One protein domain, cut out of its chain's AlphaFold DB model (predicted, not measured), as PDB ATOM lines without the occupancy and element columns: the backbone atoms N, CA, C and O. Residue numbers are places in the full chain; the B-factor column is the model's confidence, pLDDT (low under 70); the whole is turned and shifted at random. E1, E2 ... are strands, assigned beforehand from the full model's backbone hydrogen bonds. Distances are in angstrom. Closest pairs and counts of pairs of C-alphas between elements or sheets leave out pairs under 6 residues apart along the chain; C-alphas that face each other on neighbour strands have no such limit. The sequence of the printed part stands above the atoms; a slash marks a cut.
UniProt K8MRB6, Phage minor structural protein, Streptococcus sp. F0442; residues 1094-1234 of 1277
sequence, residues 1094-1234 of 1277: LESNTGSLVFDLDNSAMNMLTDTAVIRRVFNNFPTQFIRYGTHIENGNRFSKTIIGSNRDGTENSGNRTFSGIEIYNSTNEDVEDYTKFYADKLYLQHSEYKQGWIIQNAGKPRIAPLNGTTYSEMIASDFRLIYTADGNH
ATOM      1  N   LEU A1094     -18.874 -58.997  21.163       85.19
ATOM      2  CA  LEU A1094     -17.567 -59.419  21.693       85.19
ATOM      3  C   LEU A1094     -16.509 -59.215  20.610       85.19
ATOM      4  O   LEU A1094     -16.501 -59.930  19.609       85.19
ATOM      5  N   GLU A1095     -15.630 -58.241  20.806       84.06
ATOM      6  CA  GLU A1095     -14.651 -57.811  19.810       84.06
ATOM      7  C   GLU A1095     -13.223 -58.100  20.284       84.06
ATOM      8  O   GLU A1095     -12.856 -57.845  21.429       84.06
ATOM      9  N   SER A1096     -12.390 -58.656  19.403       83.38
ATOM     10  CA  SER A1096     -10.951 -58.770  19.657       83.38
ATOM     11  C   SER A1096     -10.310 -57.380  19.730       83.38
ATOM     12  O   SER A1096     -10.688 -56.524  18.943       83.38
ATOM     13  N   ASN A1097      -9.251 -57.177  20.520       78.56
ATOM     14  CA  ASN A1097      -8.565 -55.871  20.646       78.56
ATOM     15  C   ASN A1097      -8.099 -55.230  19.319       78.56
ATOM     16  O   ASN A1097      -7.814 -54.040  19.273       78.56
ATOM     17  N   THR A1098      -7.969 -56.017  18.250       80.75
ATOM     18  CA  THR A1098      -7.590 -55.537  16.908       80.75
ATOM     19  C   THR A1098      -8.789 -55.192  16.020       80.75
ATOM     20  O   THR A1098      -8.598 -54.836  14.861       80.75
ATOM     21  N   GLY A1099     -10.013 -55.405  16.502       83.25
ATOM     22  CA  GLY A1099     -11.256 -55.349  15.730       83.25
ATOM     23  C   GLY A1099     -11.410 -56.425  14.651       83.25
ATOM     24  O   GLY A1099     -12.374 -56.419  13.896       83.25
ATOM     25  N   SER A1100     -10.479 -57.379  14.552       85.00
ATOM     26  CA  SER A1100     -10.455 -58.374  13.467       85.00
ATOM     27  C   SER A1100     -11.483 -59.502  13.615       85.00
ATOM     28  O   SER A1100     -11.843 -60.126  12.616       85.00
ATOM     29  N   LEU A1101     -11.928 -59.793  14.839       88.31
ATOM     30  CA  LEU A1101     -12.951 -60.793  15.140       88.31
ATOM     31  C   LEU A1101     -14.047 -60.169  16.004       88.31
ATOM     32  O   LEU A1101     -13.744 -59.635  17.071       88.31
ATOM     33  N   VAL A1102     -15.300 -60.288  15.564       90.62
ATOM     34  CA  VAL A1102     -16.476 -59.756  16.263       90.62
ATOM     35  C   VAL A1102     -17.560 -60.829  16.357       90.62
ATOM     36  O   VAL A1102     -18.055 -61.295  15.333       90.62
ATOM     37  N   PHE A1103     -17.968 -61.200  17.570       91.69
ATOM     38  CA  PHE A1103     -19.229 -61.906  17.808       91.69
ATOM     39  C   PHE A1103     -20.324 -60.865  18.020       91.69
ATOM     40  O   PHE A1103     -20.415 -60.266  19.089       91.69
ATOM     41  N   ASP A1104     -21.121 -60.619  16.988       90.81
ATOM     42  CA  ASP A1104     -22.244 -59.687  16.998       90.81
ATOM     43  C   ASP A1104     -23.507 -60.432  17.455       90.81
ATOM     44  O   ASP A1104     -24.141 -61.156  16.682       90.81
ATOM     45  N   LEU A1105     -23.830 -60.308  18.746       87.44
ATOM     46  CA  LEU A1105     -24.951 -61.009  19.376       87.44
ATOM     47  C   LEU A1105     -26.301 -60.374  19.022       87.44
ATOM     48  O   LEU A1105     -27.325 -61.044  19.143       87.44
ATOM     49  N   ASP A1106     -26.301 -59.126  18.549       88.19
ATOM     50  CA  ASP A1106     -27.506 -58.420  18.106       88.19
ATOM     51  C   ASP A1106     -27.958 -58.914  16.727       88.19
ATOM     52  O   ASP A1106     -29.142 -59.152  16.496       88.19
ATOM     53  N   ASN A1107     -27.004 -59.140  15.820       88.69
ATOM     54  CA  ASN A1107     -27.269 -59.629  14.465       88.69
ATOM     55  C   ASN A1107     -27.084 -61.146  14.314       88.69
ATOM     56  O   ASN A1107     -27.201 -61.670  13.208       88.69
ATOM     57  N   SER A1108     -26.800 -61.862  15.408       88.94
ATOM     58  CA  SER A1108     -26.535 -63.309  15.402       88.94
ATOM     59  C   SER A1108     -25.418 -63.718  14.424       88.94
ATOM     60  O   SER A1108     -25.533 -64.727  13.727       88.94
ATOM     61  N   ALA A1109     -24.335 -62.934  14.359       89.75
ATOM     62  CA  ALA A1109     -23.254 -63.103  13.384       89.75
ATOM     63  C   ALA A1109     -21.863 -63.200  14.038       89.75
ATOM     64  O   ALA A1109     -21.573 -62.547  15.035       89.75
ATOM     65  N   MET A1110     -20.966 -63.988  13.434       91.06
ATOM     66  CA  MET A1110     -19.533 -64.004  13.750       91.06
ATOM     67  C   MET A1110     -18.772 -63.427  12.554       91.06
ATOM     68  O   MET A1110     -18.662 -64.075  11.515       91.06
ATOM     69  N   ASN A1111     -18.256 -62.209  12.695       89.62
ATOM     70  CA  ASN A1111     -17.576 -61.482  11.627       89.62
ATOM     71  C   ASN A1111     -16.057 -61.609  11.769       89.62
ATOM     72  O   ASN A1111     -15.487 -61.277  12.809       89.62
ATOM     73  N   MET A1112     -15.401 -62.065  10.702       90.44
ATOM     74  CA  MET A1112     -13.948 -62.171  10.587       90.44
ATOM     75  C   MET A1112     -13.464 -61.188   9.520       90.44
ATOM     76  O   MET A1112     -13.690 -61.403   8.333       90.44
ATOM     77  N   LEU A1113     -12.848 -60.085   9.948       87.56
ATOM     78  CA  LEU A1113     -12.592 -58.912   9.100       87.56
ATOM     79  C   LEU A1113     -11.174 -58.864   8.512       87.56
ATOM     80  O   LEU A1113     -10.868 -57.972   7.725       87.56
ATOM     81  N   THR A1114     -10.300 -59.803   8.883       85.81
ATOM     82  CA  THR A1114      -8.921 -59.874   8.380       85.81
ATOM     83  C   THR A1114      -8.495 -61.306   8.071       85.81
ATOM     84  O   THR A1114      -9.023 -62.268   8.628       85.81
ATOM     85  N   ASP A1115      -7.446 -61.441   7.259       84.06
ATOM     86  CA  ASP A1115      -6.848 -62.722   6.853       84.06
ATOM     87  C   ASP A1115      -6.174 -63.497   8.000       84.06
ATOM     88  O   ASP A1115      -5.576 -64.551   7.775       84.06
ATOM     89  N   THR A1116      -6.211 -62.973   9.230       75.00
ATOM     90  CA  THR A1116      -5.598 -63.591  10.418       75.00
ATOM     91  C   THR A1116      -6.581 -64.356  11.299       75.00
ATOM     92  O   THR A1116      -6.141 -65.092  12.182       75.00
ATOM     93  N   ALA A1117      -7.888 -64.226  11.065       74.06
ATOM     94  CA  ALA A1117      -8.895 -64.888  11.879       74.06
ATOM     95  C   ALA A1117      -8.947 -66.405  11.602       74.06
ATOM     96  O   ALA A1117      -8.991 -66.860  10.456       74.06
ATOM     97  N   VAL A1118      -8.948 -67.206  12.671       86.50
ATOM     98  CA  VAL A1118      -8.938 -68.673  12.607       86.50
ATOM     99  C   VAL A1118      -9.774 -69.263  13.739       86.50
ATOM    100  O   VAL A1118      -9.700 -68.814  14.882       86.50
ATOM    101  N   ILE A1119     -10.542 -70.310  13.439       90.81
ATOM    102  CA  ILE A1119     -11.148 -71.181  14.451       90.81
ATOM    103  C   ILE A1119     -10.261 -72.415  14.542       90.81
ATOM    104  O   ILE A1119     -10.141 -73.146  13.561       90.81
ATOM    105  N   ARG A1120      -9.620 -72.662  15.689       92.19
ATOM    106  CA  ARG A1120      -8.678 -73.783  15.831       92.19
ATOM    107  C   ARG A1120      -8.835 -74.557  17.126       92.19
ATOM    108  O   ARG A1120      -9.116 -73.991  18.179       92.19
ATOM    109  N   ARG A1121      -8.551 -75.854  17.045       93.00
ATOM    110  CA  ARG A1121      -8.365 -76.745  18.185       93.00
ATOM    111  C   ARG A1121      -6.899 -77.145  18.265       93.00
ATOM    112  O   ARG A1121      -6.383 -77.836  17.386       93.00
ATOM    113  N   VAL A1122      -6.259 -76.739  19.356       92.12
ATOM    114  CA  VAL A1122      -4.909 -77.165  19.730       92.12
ATOM    115  C   VAL A1122      -5.053 -78.142  20.887       92.12
ATOM    116  O   VAL A1122      -5.591 -77.796  21.935       92.12
ATOM    117  N   PHE A1123      -4.627 -79.386  20.686       90.69
ATOM    118  CA  PHE A1123      -4.678 -80.417  21.717       90.69
ATOM    119  C   PHE A1123      -3.345 -81.154  21.748       90.69
ATOM    120  O   PHE A1123      -2.887 -81.648  20.718       90.69
ATOM    121  N   ASN A1124      -2.715 -81.196  22.923       89.00
ATOM    122  CA  ASN A1124      -1.351 -81.698  23.073       89.00
ATOM    123  C   ASN A1124      -1.192 -83.099  22.470       89.00
ATOM    124  O   ASN A1124      -1.984 -83.993  22.756       89.00
ATOM    125  N   ASN A1125      -0.133 -83.284  21.676       88.75
ATOM    126  CA  ASN A1125       0.216 -84.520  20.958       88.75
ATOM    127  C   ASN A1125      -0.703 -84.911  19.786       88.75
ATOM    128  O   ASN A1125      -0.537 -85.994  19.224       88.75
ATOM    129  N   PHE A1126      -1.629 -84.045  19.370       92.62
ATOM    130  CA  PHE A1126      -2.442 -84.239  18.168       92.62
ATOM    131  C   PHE A1126      -2.184 -83.113  17.151       92.62
ATOM    132  O   PHE A1126      -1.857 -81.998  17.555       92.62
ATOM    133  N   PRO A1127      -2.327 -83.372  15.834       93.88
ATOM    134  CA  PRO A1127      -2.285 -82.325  14.812       93.88
ATOM    135  C   PRO A1127      -3.266 -81.180  15.107       93.88
ATOM    136  O   PRO A1127      -4.398 -81.435  15.528       93.88
ATOM    137  N   THR A1128      -2.860 -79.936  14.839       95.25
ATOM    138  CA  THR A1128      -3.739 -78.762  14.973       95.25
ATOM    139  C   THR A1128      -4.859 -78.856  13.948       95.25
ATOM    140  O   THR A1128      -4.588 -79.038  12.763       95.25
ATOM    141  N   GLN A1129      -6.108 -78.725  14.391       96.38
ATOM    142  CA  GLN A1129      -7.300 -78.726  13.536       96.38
ATOM    143  C   GLN A1129      -7.806 -77.295  13.402       96.38
ATOM    144  O   GLN A1129      -7.856 -76.586  14.408       96.38
ATOM    145  N   PHE A1130      -8.179 -76.857  12.202       95.25
ATOM    146  CA  PHE A1130      -8.568 -75.466  11.990       95.25
ATOM    147  C   PHE A1130      -9.529 -75.245  10.817       95.25
ATOM    148  O   PHE A1130      -9.561 -76.014   9.853       95.25
ATOM    149  N   ILE A1131     -10.273 -74.142  10.921       93.50
ATOM    150  CA  ILE A1131     -10.958 -73.446   9.832       93.50
ATOM    151  C   ILE A1131     -10.317 -72.066   9.715       93.50
ATOM    152  O   ILE A1131     -10.302 -71.309  10.691       93.50
ATOM    153  N   ARG A1132      -9.784 -71.741   8.540       90.81
ATOM    154  CA  ARG A1132      -9.127 -70.460   8.268       90.81
ATOM    155  C   ARG A1132      -9.723 -69.810   7.029       90.81
ATOM    156  O   ARG A1132      -9.871 -70.470   6.001       90.81
ATOM    157  N   TYR A1133      -9.986 -68.514   7.132       90.38
ATOM    158  CA  TYR A1133     -10.399 -67.670   6.017       90.38
ATOM    159  C   TYR A1133      -9.260 -66.718   5.665       90.38
ATOM    160  O   TYR A1133      -8.527 -66.257   6.540       90.38
ATOM    161  N   GLY A1134      -9.082 -66.441   4.384       89.69
ATOM    162  CA  GLY A1134      -8.116 -65.455   3.926       89.69
ATOM    163  C   GLY A1134      -8.292 -65.152   2.453       89.69
ATOM    164  O   GLY A1134      -9.263 -65.583   1.827       89.69
ATOM    165  N   THR A1135      -7.334 -64.432   1.889       91.62
ATOM    166  CA  THR A1135      -7.328 -64.092   0.469       91.62
ATOM    167  C   THR A1135      -6.175 -64.767  -0.270       91.62
ATOM    168  O   THR A1135      -5.158 -65.155   0.311       91.62
ATOM    169  N   HIS A1136      -6.338 -64.954  -1.578       90.62
ATOM    170  CA  HIS A1136      -5.289 -65.436  -2.470       90.62
ATOM    171  C   HIS A1136      -5.301 -64.634  -3.770       90.62
ATOM    172  O   HIS A1136      -6.360 -64.225  -4.241       90.62
ATOM    173  N   ILE A1137      -4.124 -64.396  -4.346       90.62
ATOM    174  CA  ILE A1137      -3.991 -63.734  -5.644       90.62
ATOM    175  C   ILE A1137      -3.285 -64.694  -6.592       90.62
ATOM    176  O   ILE A1137      -2.150 -65.091  -6.334       90.62
ATOM    177  N   GLU A1138      -3.946 -65.022  -7.699       88.00
ATOM    178  CA  GLU A1138      -3.425 -65.900  -8.747       88.00
ATOM    179  C   GLU A1138      -3.656 -65.238 -10.111       88.00
ATOM    180  O   GLU A1138      -4.773 -64.838 -10.441       88.00
ATOM    181  N   ASN A1139      -2.584 -65.056 -10.891       88.81
ATOM    182  CA  ASN A1139      -2.617 -64.395 -12.206       88.81
ATOM    183  C   ASN A1139      -3.325 -63.019 -12.217       88.81
ATOM    184  O   ASN A1139      -3.954 -62.646 -13.202       88.81
ATOM    185  N   GLY A1140      -3.232 -62.263 -11.115       88.50
ATOM    186  CA  GLY A1140      -3.857 -60.942 -10.960       88.50
ATOM    187  C   GLY A1140      -5.320 -60.959 -10.498       88.50
ATOM    188  O   GLY A1140      -5.850 -59.901 -10.168       88.50
ATOM    189  N   ASN A1141      -5.956 -62.129 -10.404       91.38
ATOM    190  CA  ASN A1141      -7.319 -62.272  -9.891       91.38
ATOM    191  C   ASN A1141      -7.312 -62.503  -8.376       91.38
ATOM    192  O   ASN A1141      -6.416 -63.164  -7.846       91.38
ATOM    193  N   ARG A1142      -8.305 -61.941  -7.677       93.81
ATOM    194  CA  ARG A1142      -8.450 -62.043  -6.219       93.81
ATOM    195  C   ARG A1142      -9.443 -63.151  -5.894       93.81
ATOM    196  O   ARG A1142     -10.561 -63.139  -6.395       93.81
ATOM    197  N   PHE A1143      -9.041 -64.054  -5.017       94.06
ATOM    198  CA  PHE A1143      -9.865 -65.145  -4.524       94.06
ATOM    199  C   PHE A1143     -10.075 -65.002  -3.021       94.06
ATOM    200  O   PHE A1143      -9.126 -64.707  -2.284       94.06
ATOM    201  N   SER A1144     -11.290 -65.268  -2.554       92.94
ATOM    202  CA  SER A1144     -11.493 -65.685  -1.172       92.94
ATOM    203  C   SER A1144     -11.040 -67.139  -1.040       92.94
ATOM    204  O   SER A1144     -11.278 -67.975  -1.913       92.94
ATOM    205  N   LYS A1145     -10.315 -67.431   0.038       92.00
ATOM    206  CA  LYS A1145      -9.732 -68.738   0.323       92.00
ATOM    207  C   LYS A1145     -10.270 -69.242   1.653       92.00
ATOM    208  O   LYS A1145     -10.001 -68.651   2.697       92.00
ATOM    209  N   THR A1146     -10.969 -70.371   1.618       93.00
ATOM    210  CA  THR A1146     -11.428 -71.078   2.821       93.00
ATOM    211  C   THR A1146     -10.658 -72.379   2.972       93.00
ATOM    212  O   THR A1146     -10.587 -73.173   2.036       93.00
ATOM    213  N   ILE A1147     -10.076 -72.610   4.146       93.62
ATOM    214  CA  ILE A1147      -9.291 -73.806   4.459       93.62
ATOM    215  C   ILE A1147      -9.950 -74.523   5.627       93.62
ATOM    216  O   ILE A1147     -10.186 -73.911   6.667       93.62
ATOM    217  N   ILE A1148     -10.197 -75.822   5.483       95.56
ATOM    218  CA  ILE A1148     -10.700 -76.676   6.562       95.56
ATOM    219  C   ILE A1148      -9.822 -77.920   6.611       95.56
ATOM    220  O   ILE A1148      -9.764 -78.682   5.646       95.56
ATOM    221  N   GLY A1149      -9.116 -78.149   7.714       94.75
ATOM    222  CA  GLY A1149      -8.227 -79.303   7.790       94.75
ATOM    223  C   GLY A1149      -7.460 -79.435   9.090       94.75
ATOM    224  O   GLY A1149      -7.780 -78.820  10.106       94.75
ATOM    225  N   SER A1150      -6.436 -80.280   9.050       95.69
ATOM    226  CA  SER A1150      -5.500 -80.454  10.152       95.69
ATOM    227  C   SER A1150      -4.061 -80.499   9.663       95.69
ATOM    228  O   SER A1150      -3.793 -80.936   8.542       95.69
ATOM    229  N   ASN A1151      -3.134 -80.057  10.509       94.75
ATOM    230  CA  ASN A1151      -1.716 -80.043  10.187       94.75
ATOM    231  C   ASN A1151      -0.865 -80.594  11.323       94.75
ATOM    232  O   ASN A1151      -1.002 -80.208  12.487       94.75
ATOM    233  N   ARG A1152       0.035 -81.513  10.976       93.38
ATOM    234  CA  ARG A1152       0.894 -82.187  11.955       93.38
ATOM    235  C   ARG A1152       1.998 -81.286  12.502       93.38
ATOM    236  O   ARG A1152       2.465 -81.541  13.605       93.38
ATOM    237  N   ASP A1153       2.416 -80.264  11.760       90.56
ATOM    238  CA  ASP A1153       3.455 -79.325  12.208       90.56
ATOM    239  C   ASP A1153       2.933 -78.251  13.180       90.56
ATOM    240  O   ASP A1153       3.697 -77.412  13.650       90.56
ATOM    241  N   GLY A1154       1.634 -78.287  13.488       87.69
ATOM    242  CA  GLY A1154       0.974 -77.369  14.405       87.69
ATOM    243  C   GLY A1154       0.528 -76.050  13.771       87.69
ATOM    244  O   GLY A1154      -0.211 -75.307  14.419       87.69
ATOM    245  N   THR A1155       0.928 -75.768  12.527       90.88
ATOM    246  CA  THR A1155       0.639 -74.513  11.824       90.88
ATOM    247  C   THR A1155      -0.635 -74.590  10.983       90.88
ATOM    248  O   THR A1155      -1.117 -75.659  10.617       90.88
ATOM    249  N   GLU A1156      -1.164 -73.432  10.599       90.31
ATOM    250  CA  GLU A1156      -2.332 -73.321   9.713       90.31
ATOM    251  C   GLU A1156      -1.938 -73.313   8.219       90.31
ATOM    252  O   GLU A1156      -2.744 -72.983   7.350       90.31
ATOM    253  N   ASN A1157      -0.681 -73.651   7.902       89.75
ATOM    254  CA  ASN A1157      -0.154 -73.615   6.543       89.75
ATOM    255  C   ASN A1157      -0.575 -74.855   5.739       89.75
ATOM    256  O   ASN A1157       0.002 -75.930   5.881       89.75
ATOM    257  N   SER A1158      -1.539 -74.695   4.839       89.00
ATOM    258  CA  SER A1158      -2.010 -75.764   3.952       89.00
ATOM    259  C   SER A1158      -1.063 -76.100   2.791       89.00
ATOM    260  O   SER A1158      -1.235 -77.124   2.138       89.00
ATOM    261  N   GLY A1159      -0.039 -75.277   2.542       87.19
ATOM    262  CA  GLY A1159       0.928 -75.457   1.455       87.19
ATOM    263  C   GLY A1159       2.092 -76.398   1.781       87.19
ATOM    264  O   GLY A1159       3.111 -76.362   1.092       87.19
ATOM    265  N   ASN A1160       1.997 -77.198   2.847       88.88
ATOM    266  CA  ASN A1160       3.074 -78.076   3.300       88.88
ATOM    267  C   ASN A1160       2.704 -79.567   3.206       88.88
ATOM    268  O   ASN A1160       1.549 -79.949   3.044       88.88
ATOM    269  N   ARG A1161       3.713 -80.441   3.331       87.88
ATOM    270  CA  ARG A1161       3.545 -81.902   3.194       87.88
ATOM    271  C   ARG A1161       2.733 -82.565   4.315       87.88
ATOM    272  O   ARG A1161       2.482 -83.761   4.245       87.88
ATOM    273  N   THR A1162       2.462 -81.849   5.403       91.50
ATOM    274  CA  THR A1162       1.860 -82.405   6.625       91.50
ATOM    275  C   THR A1162       0.387 -82.055   6.782       91.50
ATOM    276  O   THR A1162      -0.258 -82.584   7.692       91.50
ATOM    277  N   PHE A1163      -0.133 -81.196   5.907       94.94
ATOM    278  CA  PHE A1163      -1.528 -80.806   5.860       94.94
ATOM    279  C   PHE A1163      -2.405 -81.902   5.246       94.94
ATOM    280  O   PHE A1163      -2.053 -82.531   4.247       94.94
ATOM    281  N   SER A1164      -3.586 -82.098   5.827       94.31
ATOM    282  CA  SER A1164      -4.680 -82.831   5.198       94.31
ATOM    283  C   SER A1164      -5.996 -82.103   5.451       94.31
ATOM    284  O   SER A1164      -6.306 -81.743   6.589       94.31
ATOM    285  N   GLY A1165      -6.763 -81.870   4.389       95.06
ATOM    286  CA  GLY A1165      -7.968 -81.052   4.433       95.06
ATOM    287  C   GLY A1165      -8.481 -80.656   3.054       95.06
ATOM    288  O   GLY A1165      -8.163 -81.287   2.050       95.06
ATOM    289  N   ILE A1166      -9.282 -79.598   3.020       95.81
ATOM    290  CA  ILE A1166      -9.878 -79.013   1.821       95.81
ATOM    291  C   ILE A1166      -9.532 -77.523   1.747       95.81
ATOM    292  O   ILE A1166      -9.505 -76.831   2.767       95.81
ATOM    293  N   GLU A1167      -9.268 -77.037   0.538       95.50
ATOM    294  CA  GLU A1167      -9.203 -75.611   0.228       95.50
ATOM    295  C   GLU A1167     -10.247 -75.268  -0.829       95.50
ATOM    296  O   GLU A1167     -10.332 -75.953  -1.849       95.50
ATOM    297  N   ILE A1168     -11.000 -74.197  -0.608       95.81
ATOM    298  CA  ILE A1168     -12.015 -73.677  -1.527       95.81
ATOM    299  C   ILE A1168     -11.579 -72.276  -1.943       95.81
ATOM    300  O   ILE A1168     -11.245 -71.461  -1.078       95.81
ATOM    301  N   TYR A1169     -11.561 -72.022  -3.249       95.38
ATOM    302  CA  TYR A1169     -11.188 -70.745  -3.842       95.38
ATOM    303  C   TYR A1169     -12.369 -70.211  -4.645       95.38
ATOM    304  O   TYR A1169     -12.807 -70.874  -5.587       95.38
ATOM    305  N   ASN A1170     -12.855 -69.024  -4.275       94.88
ATOM    306  CA  ASN A1170     -13.904 -68.318  -5.008       94.88
ATOM    307  C   ASN A1170     -13.383 -66.970  -5.502       94.88
ATOM    308  O   ASN A1170     -12.901 -66.158  -4.709       94.88
ATOM    309  N   SER A1171     -13.441 -66.741  -6.808       92.94
ATOM    310  CA  SER A1171     -12.934 -65.528  -7.440       92.94
ATOM    311  C   SER A1171     -13.905 -64.365  -7.257       92.94
ATOM    312  O   SER A1171     -15.120 -64.532  -7.275       92.94
ATOM    313  N   THR A1172     -13.378 -63.147  -7.141       89.12
ATOM    314  CA  THR A1172     -14.201 -61.933  -7.284       89.12
ATOM    315  C   THR A1172     -14.503 -61.602  -8.749       89.12
ATOM    316  O   THR A1172     -15.229 -60.651  -9.016       89.12
ATOM    317  N   ASN A1173     -13.880 -62.312  -9.693       90.19
ATOM    318  CA  ASN A1173     -14.074 -62.158 -11.129       90.19
ATOM    319  C   ASN A1173     -14.900 -63.339 -11.655       90.19
ATOM    320  O   ASN A1173     -14.420 -64.469 -11.615       90.19
ATOM    321  N   GLU A1174     -16.105 -63.061 -12.157       88.25
ATOM    322  CA  GLU A1174     -17.061 -64.064 -12.651       88.25
ATOM    323  C   GLU A1174     -16.538 -64.859 -13.864       88.25
ATOM    324  O   GLU A1174     -16.993 -65.974 -14.107       88.25
ATOM    325  N   ASP A1175     -15.549 -64.324 -14.592       90.94
ATOM    326  CA  ASP A1175     -14.928 -64.978 -15.753       90.94
ATOM    327  C   ASP A1175     -13.793 -65.954 -15.376       90.94
ATOM    328  O   ASP A1175     -13.135 -66.526 -16.251       90.94
ATOM    329  N   VAL A1176     -13.510 -66.128 -14.082       90.38
ATOM    330  CA  VAL A1176     -12.431 -66.987 -13.577       90.38
ATOM    331  C   VAL A1176     -13.028 -68.180 -12.846       90.38
ATOM    332  O   VAL A1176     -13.874 -68.018 -11.975       90.38
ATOM    333  N   GLU A1177     -12.564 -69.384 -13.184       90.69
ATOM    334  CA  GLU A1177     -13.066 -70.622 -12.587       90.69
ATOM    335  C   GLU A1177     -12.789 -70.688 -11.076       90.69
ATOM    336  O   GLU A1177     -11.641 -70.615 -10.623       90.69
ATOM    337  N   ASP A1178     -13.850 -70.901 -10.302       92.94
ATOM    338  CA  ASP A1178     -13.768 -71.314  -8.904       92.94
ATOM    339  C   ASP A1178     -13.297 -72.768  -8.812       92.94
ATOM    340  O   ASP A1178     -13.661 -73.618  -9.630       92.94
ATOM    341  N   TYR A1179     -12.519 -73.097  -7.783       94.06
ATOM    342  CA  TYR A1179     -11.996 -74.452  -7.642       94.06
ATOM    343  C   TYR A1179     -11.853 -74.898  -6.191       94.06
ATOM    344  O   TYR A1179     -11.786 -74.114  -5.246       94.06
ATOM    345  N   THR A1180     -11.802 -76.216  -6.004       94.81
ATOM    346  CA  THR A1180     -11.660 -76.858  -4.695       94.81
ATOM    347  C   THR A1180     -10.564 -77.915  -4.748       94.81
ATOM    348  O   THR A1180     -10.542 -78.757  -5.645       94.81
ATOM    349  N   LYS A1181      -9.651 -77.891  -3.775       92.88
ATOM    350  CA  LYS A1181      -8.533 -78.833  -3.652       92.88
ATOM    351  C   LYS A1181      -8.744 -79.719  -2.430       92.88
ATOM    352  O   LYS A1181      -8.922 -79.212  -1.327       92.88
ATOM    353  N   PHE A1182      -8.675 -81.035  -2.614       91.88
ATOM    354  CA  PHE A1182      -8.676 -82.009  -1.520       91.88
ATOM    355  C   PHE A1182      -7.256 -82.532  -1.290       91.88
ATOM    356  O   PHE A1182      -6.656 -83.136  -2.177       91.88
ATOM    357  N   TYR A1183      -6.737 -82.335  -0.083       92.19
ATOM    358  CA  TYR A1183      -5.413 -82.772   0.345       92.19
ATOM    359  C   TYR A1183      -5.546 -83.972   1.284       92.19
ATOM    360  O   TYR A1183      -5.916 -83.842   2.453       92.19
ATOM    361  N   ALA A1184      -5.246 -85.162   0.774       90.69
ATOM    362  CA  ALA A1184      -5.150 -86.382   1.566       90.69
ATOM    363  C   ALA A1184      -4.347 -87.445   0.812       90.69
ATOM    364  O   ALA A1184      -4.419 -87.535  -0.416       90.69
ATOM    365  N   ASP A1185      -3.668 -88.319   1.556       90.25
ATOM    366  CA  ASP A1185      -3.076 -89.537   0.991       90.25
ATOM    367  C   ASP A1185      -4.161 -90.506   0.495       90.25
ATOM    368  O   ASP A1185      -3.983 -91.190  -0.518       90.25
ATOM    369  N   LYS A1186      -5.286 -90.564   1.222       89.44
ATOM    370  CA  LYS A1186      -6.481 -91.370   0.943       89.44
ATOM    371  C   LYS A1186      -7.734 -90.568   1.298       89.44
ATOM    372  O   LYS A1186      -7.921 -90.220   2.459       89.44
ATOM    373  N   LEU A1187      -8.598 -90.324   0.319       91.94
ATOM    374  CA  LEU A1187      -9.907 -89.698   0.488       91.94
ATOM    375  C   LEU A1187     -10.998 -90.764   0.359       91.94
ATOM    376  O   LEU A1187     -11.064 -91.464  -0.649       91.94
ATOM    377  N   TYR A1188     -11.850 -90.886   1.374       89.75
ATOM    378  CA  TYR A1188     -12.937 -91.861   1.416       89.75
ATOM    379  C   TYR A1188     -14.285 -91.171   1.188       89.75
ATOM    380  O   TYR A1188     -14.711 -90.350   1.995       89.75
ATOM    381  N   LEU A1189     -14.972 -91.539   0.111       90.06
ATOM    382  CA  LEU A1189     -16.350 -91.161  -0.192       90.06
ATOM    383  C   LEU A1189     -17.241 -92.338   0.195       90.06
ATOM    384  O   LEU A1189     -17.494 -93.216  -0.628       90.06
ATOM    385  N   GLN A1190     -17.636 -92.411   1.466       87.56
ATOM    386  CA  GLN A1190     -18.256 -93.609   2.034       87.56
ATOM    387  C   GLN A1190     -19.564 -93.324   2.767       87.56
ATOM    388  O   GLN A1190     -19.709 -92.293   3.420       87.56
ATOM    389  N   HIS A1191     -20.484 -94.284   2.723       85.50
ATOM    390  CA  HIS A1191     -21.662 -94.313   3.577       85.50
ATOM    391  C   HIS A1191     -21.248 -94.534   5.040       85.50
ATOM    392  O   HIS A1191     -20.453 -95.433   5.331       85.50
ATOM    393  N   SER A1192     -21.811 -93.750   5.964       80.19
ATOM    394  CA  SER A1192     -21.438 -93.740   7.388       80.19
ATOM    395  C   SER A1192     -21.655 -95.089   8.084       80.19
ATOM    396  O   SER A1192     -20.764 -95.561   8.783       80.19
ATOM    397  N   GLU A1193     -22.807 -95.727   7.860       82.44
ATOM    398  CA  GLU A1193     -23.163 -97.016   8.476       82.44
ATOM    399  C   GLU A1193     -22.429 -98.210   7.839       82.44
ATOM    400  O   GLU A1193     -21.685 -98.926   8.506       82.44
ATOM    401  N   TYR A1194     -22.591 -98.410   6.526       79.00
ATOM    402  CA  TYR A1194     -22.112 -99.617   5.838       79.00
ATOM    403  C   TYR A1194     -20.648 -99.565   5.380       79.00
ATOM    404  O   TYR A1194     -20.128-100.564   4.881       79.00
ATOM    405  N   LYS A1195     -19.972 -98.410   5.498       76.88
ATOM    406  CA  LYS A1195     -18.601 -98.181   4.993       76.88
ATOM    407  C   LYS A1195     -18.422 -98.581   3.517       76.88
ATOM    408  O   LYS A1195     -17.348 -99.003   3.096       76.88
ATOM    409  N   GLN A1196     -19.491 -98.498   2.730       82.69
ATOM    410  CA  GLN A1196     -19.491 -98.741   1.287       82.69
ATOM    411  C   GLN A1196     -19.260 -97.421   0.551       82.69
ATOM    412  O   GLN A1196     -19.713 -96.380   1.021       82.69
ATOM    413  N   GLY A1197     -18.577 -97.446  -0.594       85.69
ATOM    414  CA  GLY A1197     -18.315 -96.243  -1.382       85.69
ATOM    415  C   GLY A1197     -17.027 -96.324  -2.192       85.69
ATOM    416  O   GLY A1197     -16.631 -97.417  -2.600       85.69
ATOM    417  N   TRP A1198     -16.367 -95.184  -2.387       86.06
ATOM    418  CA  TRP A1198     -15.150 -95.044  -3.191       86.06
ATOM    419  C   TRP A1198     -13.976 -94.502  -2.369       86.06
ATOM    420  O   TRP A1198     -14.152 -93.661  -1.492       86.06
ATOM    421  N   ILE A1199     -12.766 -94.961  -2.671       87.50
ATOM    422  CA  ILE A1199     -11.509 -94.399  -2.183       87.50
ATOM    423  C   ILE A1199     -10.752 -93.768  -3.350       87.50
ATOM    424  O   ILE A1199     -10.542 -94.411  -4.376       87.50
ATOM    425  N   ILE A1200     -10.302 -92.532  -3.164       90.19
ATOM    426  CA  ILE A1200      -9.313 -91.869  -4.016       90.19
ATOM    427  C   ILE A1200      -7.991 -91.890  -3.248       90.19
ATOM    428  O   ILE A1200      -7.839 -91.219  -2.230       90.19
ATOM    429  N   GLN A1201      -7.046 -92.715  -3.687       87.75
ATOM    430  CA  GLN A1201      -5.714 -92.812  -3.101       87.75
ATOM    431  C   GLN A1201      -4.745 -92.003  -3.959       87.75
ATOM    432  O   GLN A1201      -4.573 -92.329  -5.125       87.75
ATOM    433  N   ASN A1202      -4.084 -91.003  -3.376       85.56
ATOM    434  CA  ASN A1202      -3.128 -90.133  -4.069       85.56
ATOM    435  C   ASN A1202      -1.669 -90.550  -3.816       85.56
ATOM    436  O   ASN A1202      -0.815 -90.383  -4.682       85.56
ATOM    437  N   ALA A1203      -1.372 -91.131  -2.648       81.25
ATOM    438  CA  ALA A1203      -0.016 -91.533  -2.276       81.25
ATOM    439  C   ALA A1203       0.331 -92.968  -2.728       81.25
ATOM    440  O   ALA A1203      -0.444 -93.917  -2.548       81.25
ATOM    441  N   GLY A1204       1.540 -93.148  -3.271       82.06
ATOM    442  CA  GLY A1204       2.077 -94.440  -3.714       82.06
ATOM    443  C   GLY A1204       1.623 -94.828  -5.124       82.06
ATOM    444  O   GLY A1204       2.333 -94.562  -6.087       82.06
ATOM    445  N   LYS A1205       0.454 -95.472  -5.247       77.19
ATOM    446  CA  LYS A1205      -0.174 -95.816  -6.538       77.19
ATOM    447  C   LYS A1205      -1.474 -95.019  -6.686       77.19
ATOM    448  O   LYS A1205      -2.482 -95.487  -6.146       77.19
ATOM    449  N   PRO A1206      -1.452 -93.851  -7.359       83.69
ATOM    450  CA  PRO A1206      -2.628 -93.009  -7.502       83.69
ATOM    451  C   PRO A1206      -3.778 -93.767  -8.168       83.69
ATOM    452  O   PRO A1206      -3.628 -94.218  -9.307       83.69
ATOM    453  N   ARG A1207      -4.893 -93.957  -7.456       83.31
ATOM    454  CA  ARG A1207      -6.040 -94.715  -7.961       83.31
ATOM    455  C   ARG A1207      -7.378 -94.304  -7.359       83.31
ATOM    456  O   ARG A1207      -7.425 -93.826  -6.230       83.31
ATOM    457  N   ILE A1208      -8.459 -94.600  -8.072       86.38
ATOM    458  CA  ILE A1208      -9.843 -94.550  -7.586       86.38
ATOM    459  C   ILE A1208     -10.391 -95.978  -7.569       86.38
ATOM    460  O   ILE A1208     -10.322 -96.648  -8.594       86.38
ATOM    461  N   ALA A1209     -10.908 -96.457  -6.436       81.81
ATOM    462  CA  ALA A1209     -11.396 -97.834  -6.283       81.81
ATOM    463  C   ALA A1209     -12.587 -97.925  -5.306       81.81
ATOM    464  O   ALA A1209     -12.747 -97.037  -4.473       81.81
ATOM    465  N   PRO A1210     -13.427 -98.975  -5.350       82.19
ATOM    466  CA  PRO A1210     -14.465 -99.210  -4.346       82.19
ATOM    467  C   PRO A1210     -13.884 -99.649  -2.983       82.19
ATOM    468  O   PRO A1210     -12.855-100.316  -2.916       82.19
ATOM    469  N   LEU A1211     -14.558 -99.285  -1.885       76.44
ATOM    470  CA  LEU A1211     -14.081 -99.411  -0.492       76.44
ATOM    471  C   LEU A1211     -14.195-100.816   0.132       76.44
ATOM    472  O   LEU A1211     -13.384-101.150   0.988       76.44
ATOM    473  N   ASN A1212     -15.195-101.613  -0.268       67.19
ATOM    474  CA  ASN A1212     -15.550-102.903   0.359       67.19
ATOM    475  C   ASN A1212     -16.134-103.940  -0.627       67.19
ATOM    476  O   ASN A1212     -16.782-104.904  -0.222       67.19
ATOM    477  N   GLY A1213     -15.938-103.755  -1.934       55.38
ATOM    478  CA  GLY A1213     -16.346-104.742  -2.935       55.38
ATOM    479  C   GLY A1213     -15.237-105.758  -3.186       55.38
ATOM    480  O   GLY A1213     -14.093-105.377  -3.413       55.38
ATOM    481  N   THR A1214     -15.573-107.045  -3.252       52.22
ATOM    482  CA  THR A1214     -14.726-108.112  -3.827       52.22
ATOM    483  C   THR A1214     -14.520-107.963  -5.352       52.22
ATOM    484  O   THR A1214     -14.050-108.882  -6.021       52.22
ATOM    485  N   THR A1215     -14.872-106.803  -5.918       53.78
ATOM    486  CA  THR A1215     -14.929-106.482  -7.347       53.78
ATOM    487  C   THR A1215     -13.968-105.339  -7.698       53.78
ATOM    488  O   THR A1215     -14.146-104.183  -7.318       53.78
ATOM    489  N   TYR A1216     -12.930-105.685  -8.459       60.12
ATOM    490  CA  TYR A1216     -11.752-104.864  -8.736       60.12
ATOM    491  C   TYR A1216     -11.889-103.907  -9.935       60.12
ATOM    492  O   TYR A1216     -11.194-104.058 -10.941       60.12
ATOM    493  N   SER A1217     -12.772-102.914  -9.848       63.38
ATOM    494  CA  SER A1217     -12.739-101.787 -10.796       63.38
ATOM    495  C   SER A1217     -11.919-100.655 -10.185       63.38
ATOM    496  O   SER A1217     -12.397 -99.974  -9.282       63.38
ATOM    497  N   GLU A1218     -10.675-100.486 -10.636       66.94
ATOM    498  CA  GLU A1218      -9.825 -99.362 -10.234       66.94
ATOM    499  C   GLU A1218      -9.410 -98.527 -11.448       66.94
ATOM    500  O   GLU A1218      -9.027 -99.051 -12.493       66.94
ATOM    501  N   MET A1219      -9.467 -97.208 -11.302       72.69
ATOM    502  CA  MET A1219      -8.857 -96.276 -12.246       72.69
ATOM    503  C   MET A1219      -7.489 -95.903 -11.694       72.69
ATOM    504  O   MET A1219      -7.432 -95.339 -10.608       72.69
ATOM    505  N   ILE A1220      -6.402 -96.205 -12.401       73.19
ATOM    506  CA  ILE A1220      -5.048 -95.778 -12.017       73.19
ATOM    507  C   ILE A1220      -4.688 -94.569 -12.881       73.19
ATOM    508  O   ILE A1220      -5.043 -94.531 -14.055       73.19
ATOM    509  N   ALA A1221      -3.957 -93.592 -12.335       69.25
ATOM    510  CA  ALA A1221      -3.629 -92.347 -13.046       69.25
ATOM    511  C   ALA A1221      -2.930 -92.526 -14.417       69.25
ATOM    512  O   ALA A1221      -2.900 -91.585 -15.202       69.25
ATOM    513  N   SER A1222      -2.381 -93.709 -14.722       66.81
ATOM    514  CA  SER A1222      -1.727 -94.028 -15.997       66.81
ATOM    515  C   SER A1222      -2.486 -95.006 -16.908       66.81
ATOM    516  O   SER A1222      -2.064 -95.183 -18.048       66.81
ATOM    517  N   ASP A1223      -3.544 -95.683 -16.442       60.06
ATOM    518  CA  ASP A1223      -4.202 -96.774 -17.185       60.06
ATOM    519  C   ASP A1223      -5.653 -96.971 -16.698       60.06
ATOM    520  O   ASP A1223      -5.917 -97.062 -15.495       60.06
ATOM    521  N   PHE A1224      -6.607 -97.061 -17.629       59.03
ATOM    522  CA  PHE A1224      -8.025 -97.273 -17.320       59.03
ATOM    523  C   PHE A1224      -8.359 -98.765 -17.421       59.03
ATOM    524  O   PHE A1224      -8.437 -99.331 -18.514       59.03
ATOM    525  N   ARG A1225      -8.530 -99.429 -16.272       60.53
ATOM    526  CA  ARG A1225      -8.791-100.873 -16.194       60.53
ATOM    527  C   ARG A1225     -10.242-101.121 -15.795       60.53
ATOM    528  O   ARG A1225     -10.579-101.122 -14.617       60.53
ATOM    529  N   LEU A1226     -11.097-101.348 -16.788       55.66
ATOM    530  CA  LEU A1226     -12.457-101.836 -16.572       55.66
ATOM    531  C   LEU A1226     -12.560-103.309 -16.980       55.66
ATOM    532  O   LEU A1226     -12.100-103.685 -18.053       55.66
ATOM    533  N   ILE A1227     -13.293-104.066 -16.157       56.00
ATOM    534  CA  ILE A1227     -13.939-105.369 -16.405       56.00
ATOM    535  C   ILE A1227     -13.321-106.575 -15.674       56.00
ATOM    536  O   ILE A1227     -12.143-106.907 -15.777       56.00
ATOM    537  N   TYR A1228     -14.231-107.245 -14.962       51.31
ATOM    538  CA  TYR A1228     -14.148-108.554 -14.329       51.31
ATOM    539  C   TYR A1228     -14.244-109.655 -15.396       51.31
ATOM    540  O   TYR A1228     -15.301-109.828 -16.005       51.31
ATOM    541  N   THR A1229     -13.179-110.422 -15.623       54.84
ATOM    542  CA  THR A1229     -13.322-111.759 -16.217       54.84
ATOM    543  C   THR A1229     -13.578-112.763 -15.092       54.84
ATOM    544  O   THR A1229     -13.047-112.622 -13.991       54.84
ATOM    545  N   ALA A1230     -14.413-113.776 -15.347       51.56
ATOM    546  CA  ALA A1230     -14.848-114.767 -14.350       51.56
ATOM    547  C   ALA A1230     -13.698-115.576 -13.697       51.56
ATOM    548  O   ALA A1230     -13.936-116.332 -12.760       51.56
ATOM    549  N   ASP A1231     -12.462-115.423 -14.184       54.72
ATOM    550  CA  ASP A1231     -11.230-116.036 -13.680       54.72
ATOM    551  C   ASP A1231     -10.457-115.161 -12.667       54.72
ATOM    552  O   ASP A1231      -9.440-115.605 -12.142       54.72
ATOM    553  N   GLY A1232     -10.911-113.933 -12.381       53.97
ATOM    554  CA  GLY A1232     -10.313-113.054 -11.368       53.97
ATOM    555  C   GLY A1232      -9.038-112.308 -11.789       53.97
ATOM    556  O   GLY A1232      -8.403-111.689 -10.937       53.97
ATOM    557  N   ASN A1233      -8.657-112.325 -13.073       56.78
ATOM    558  CA  ASN A1233      -7.443-111.660 -13.571       56.78
ATOM    559  C   ASN A1233      -7.714-110.257 -14.151       56.78
ATOM    560  O   ASN A1233      -8.613-110.077 -14.968       56.78
ATOM    561  N   HIS A1234      -6.881-109.263 -13.811       58.00
ATOM    562  CA  HIS A1234      -6.955-107.915 -14.399       58.00
ATOM    563  C   HIS A1234      -6.379-107.884 -15.821       58.00
ATOM    564  O   HIS A1234      -5.288-108.408 -16.059       58.00
TER     565      HIS A1234
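This is residues 1094 to 1234 of the 1277 residues of the protein "Phage minor structural protein" of Streptococcus sp. F0442 (UniProt K8MRB6). Three antiparallel sheets are strung in a row, one layer thick: a large, twisted sheet, E3 to E7, forms the middle, with the small hairpin of E1 and E2 at one end and a smaller five-stranded sheet, E8 to E12, at the other. Its strands E4, E5 and E6 are long and bend, and a tail after E12 lies at the far end of the row. The printed part has 141 residues with no named helix and twelve named strands, E1 to E12 in chain order; the class is all strand, though under half of the residues are in named elements. The whole is loose, with a radius of gyration of the C-alphas of 20.4 A, and elongated, spanning 69 by 42 by 30 A.

The largest sheet runs E3, residues 1118 to 1121, E4, 1128 to 1138, E5, 1141 to 1151, E6, 1163 to 1171, and E7, 1179 to 1183, a meander, each strand the antiparallel neighbour of the one before. E4 bends by 67 degrees at residue 1131, E5 by 66 degrees at 1148 and E6 by 51 degrees at 1166. Within hydrogen-bond range are N 1119 and O 1131 of E3 and E4, 2.9 A, N 1134 and O 1145 of E4 and E5, 2.9 A, N 1146 and O 1168 of E5 and E6, 2.9 A, and N 1167 and O 1181 of E6 and E7, 2.9 A. E1, residues 1101 to 1104, and E2, 1109 to 1112, form a hairpin, with N 1102 and O 1111 2.9 A apart. E2 and E3 are only just apart, at 8.5 A. The second meander is E8, residues 1186 to 1190, E9, 1197 to 1201, E10, 1207 to 1210, E11, 1218 to 1220, and E12, 1223 to 1225. N 1187 and O 1200 of E8 and E9 are 2.8 A apart, N 1199 and O 1209 of E9 and E10 2.7 A, N 1208 and O 1219 of E10 and E11 2.8 A, and N 1220 and O 1223 of E11 and E12 3.2 A. E7 and E8 are apart.

E5 is 27.4 A long, E4 27.0 A and E6 23.2 A. E1 begins at C-alpha 1101 (-12.951, -60.793, 15.140), E4 at C-alpha 1128 (-3.739, -78.762, 14.973), and E12 ends at C-alpha 1225 (-8.791, -100.873, -16.194).

The C-alphas farthest apart, of Asn 1097 and Asp 1231, are 69.3 A apart. The printed part has no cut. The link from E5 to E6, 11 residues, is long. Mean pLDDT of the printed part is 84.3; residues 1212 to 1218 and 1221 to 1234 are under 70.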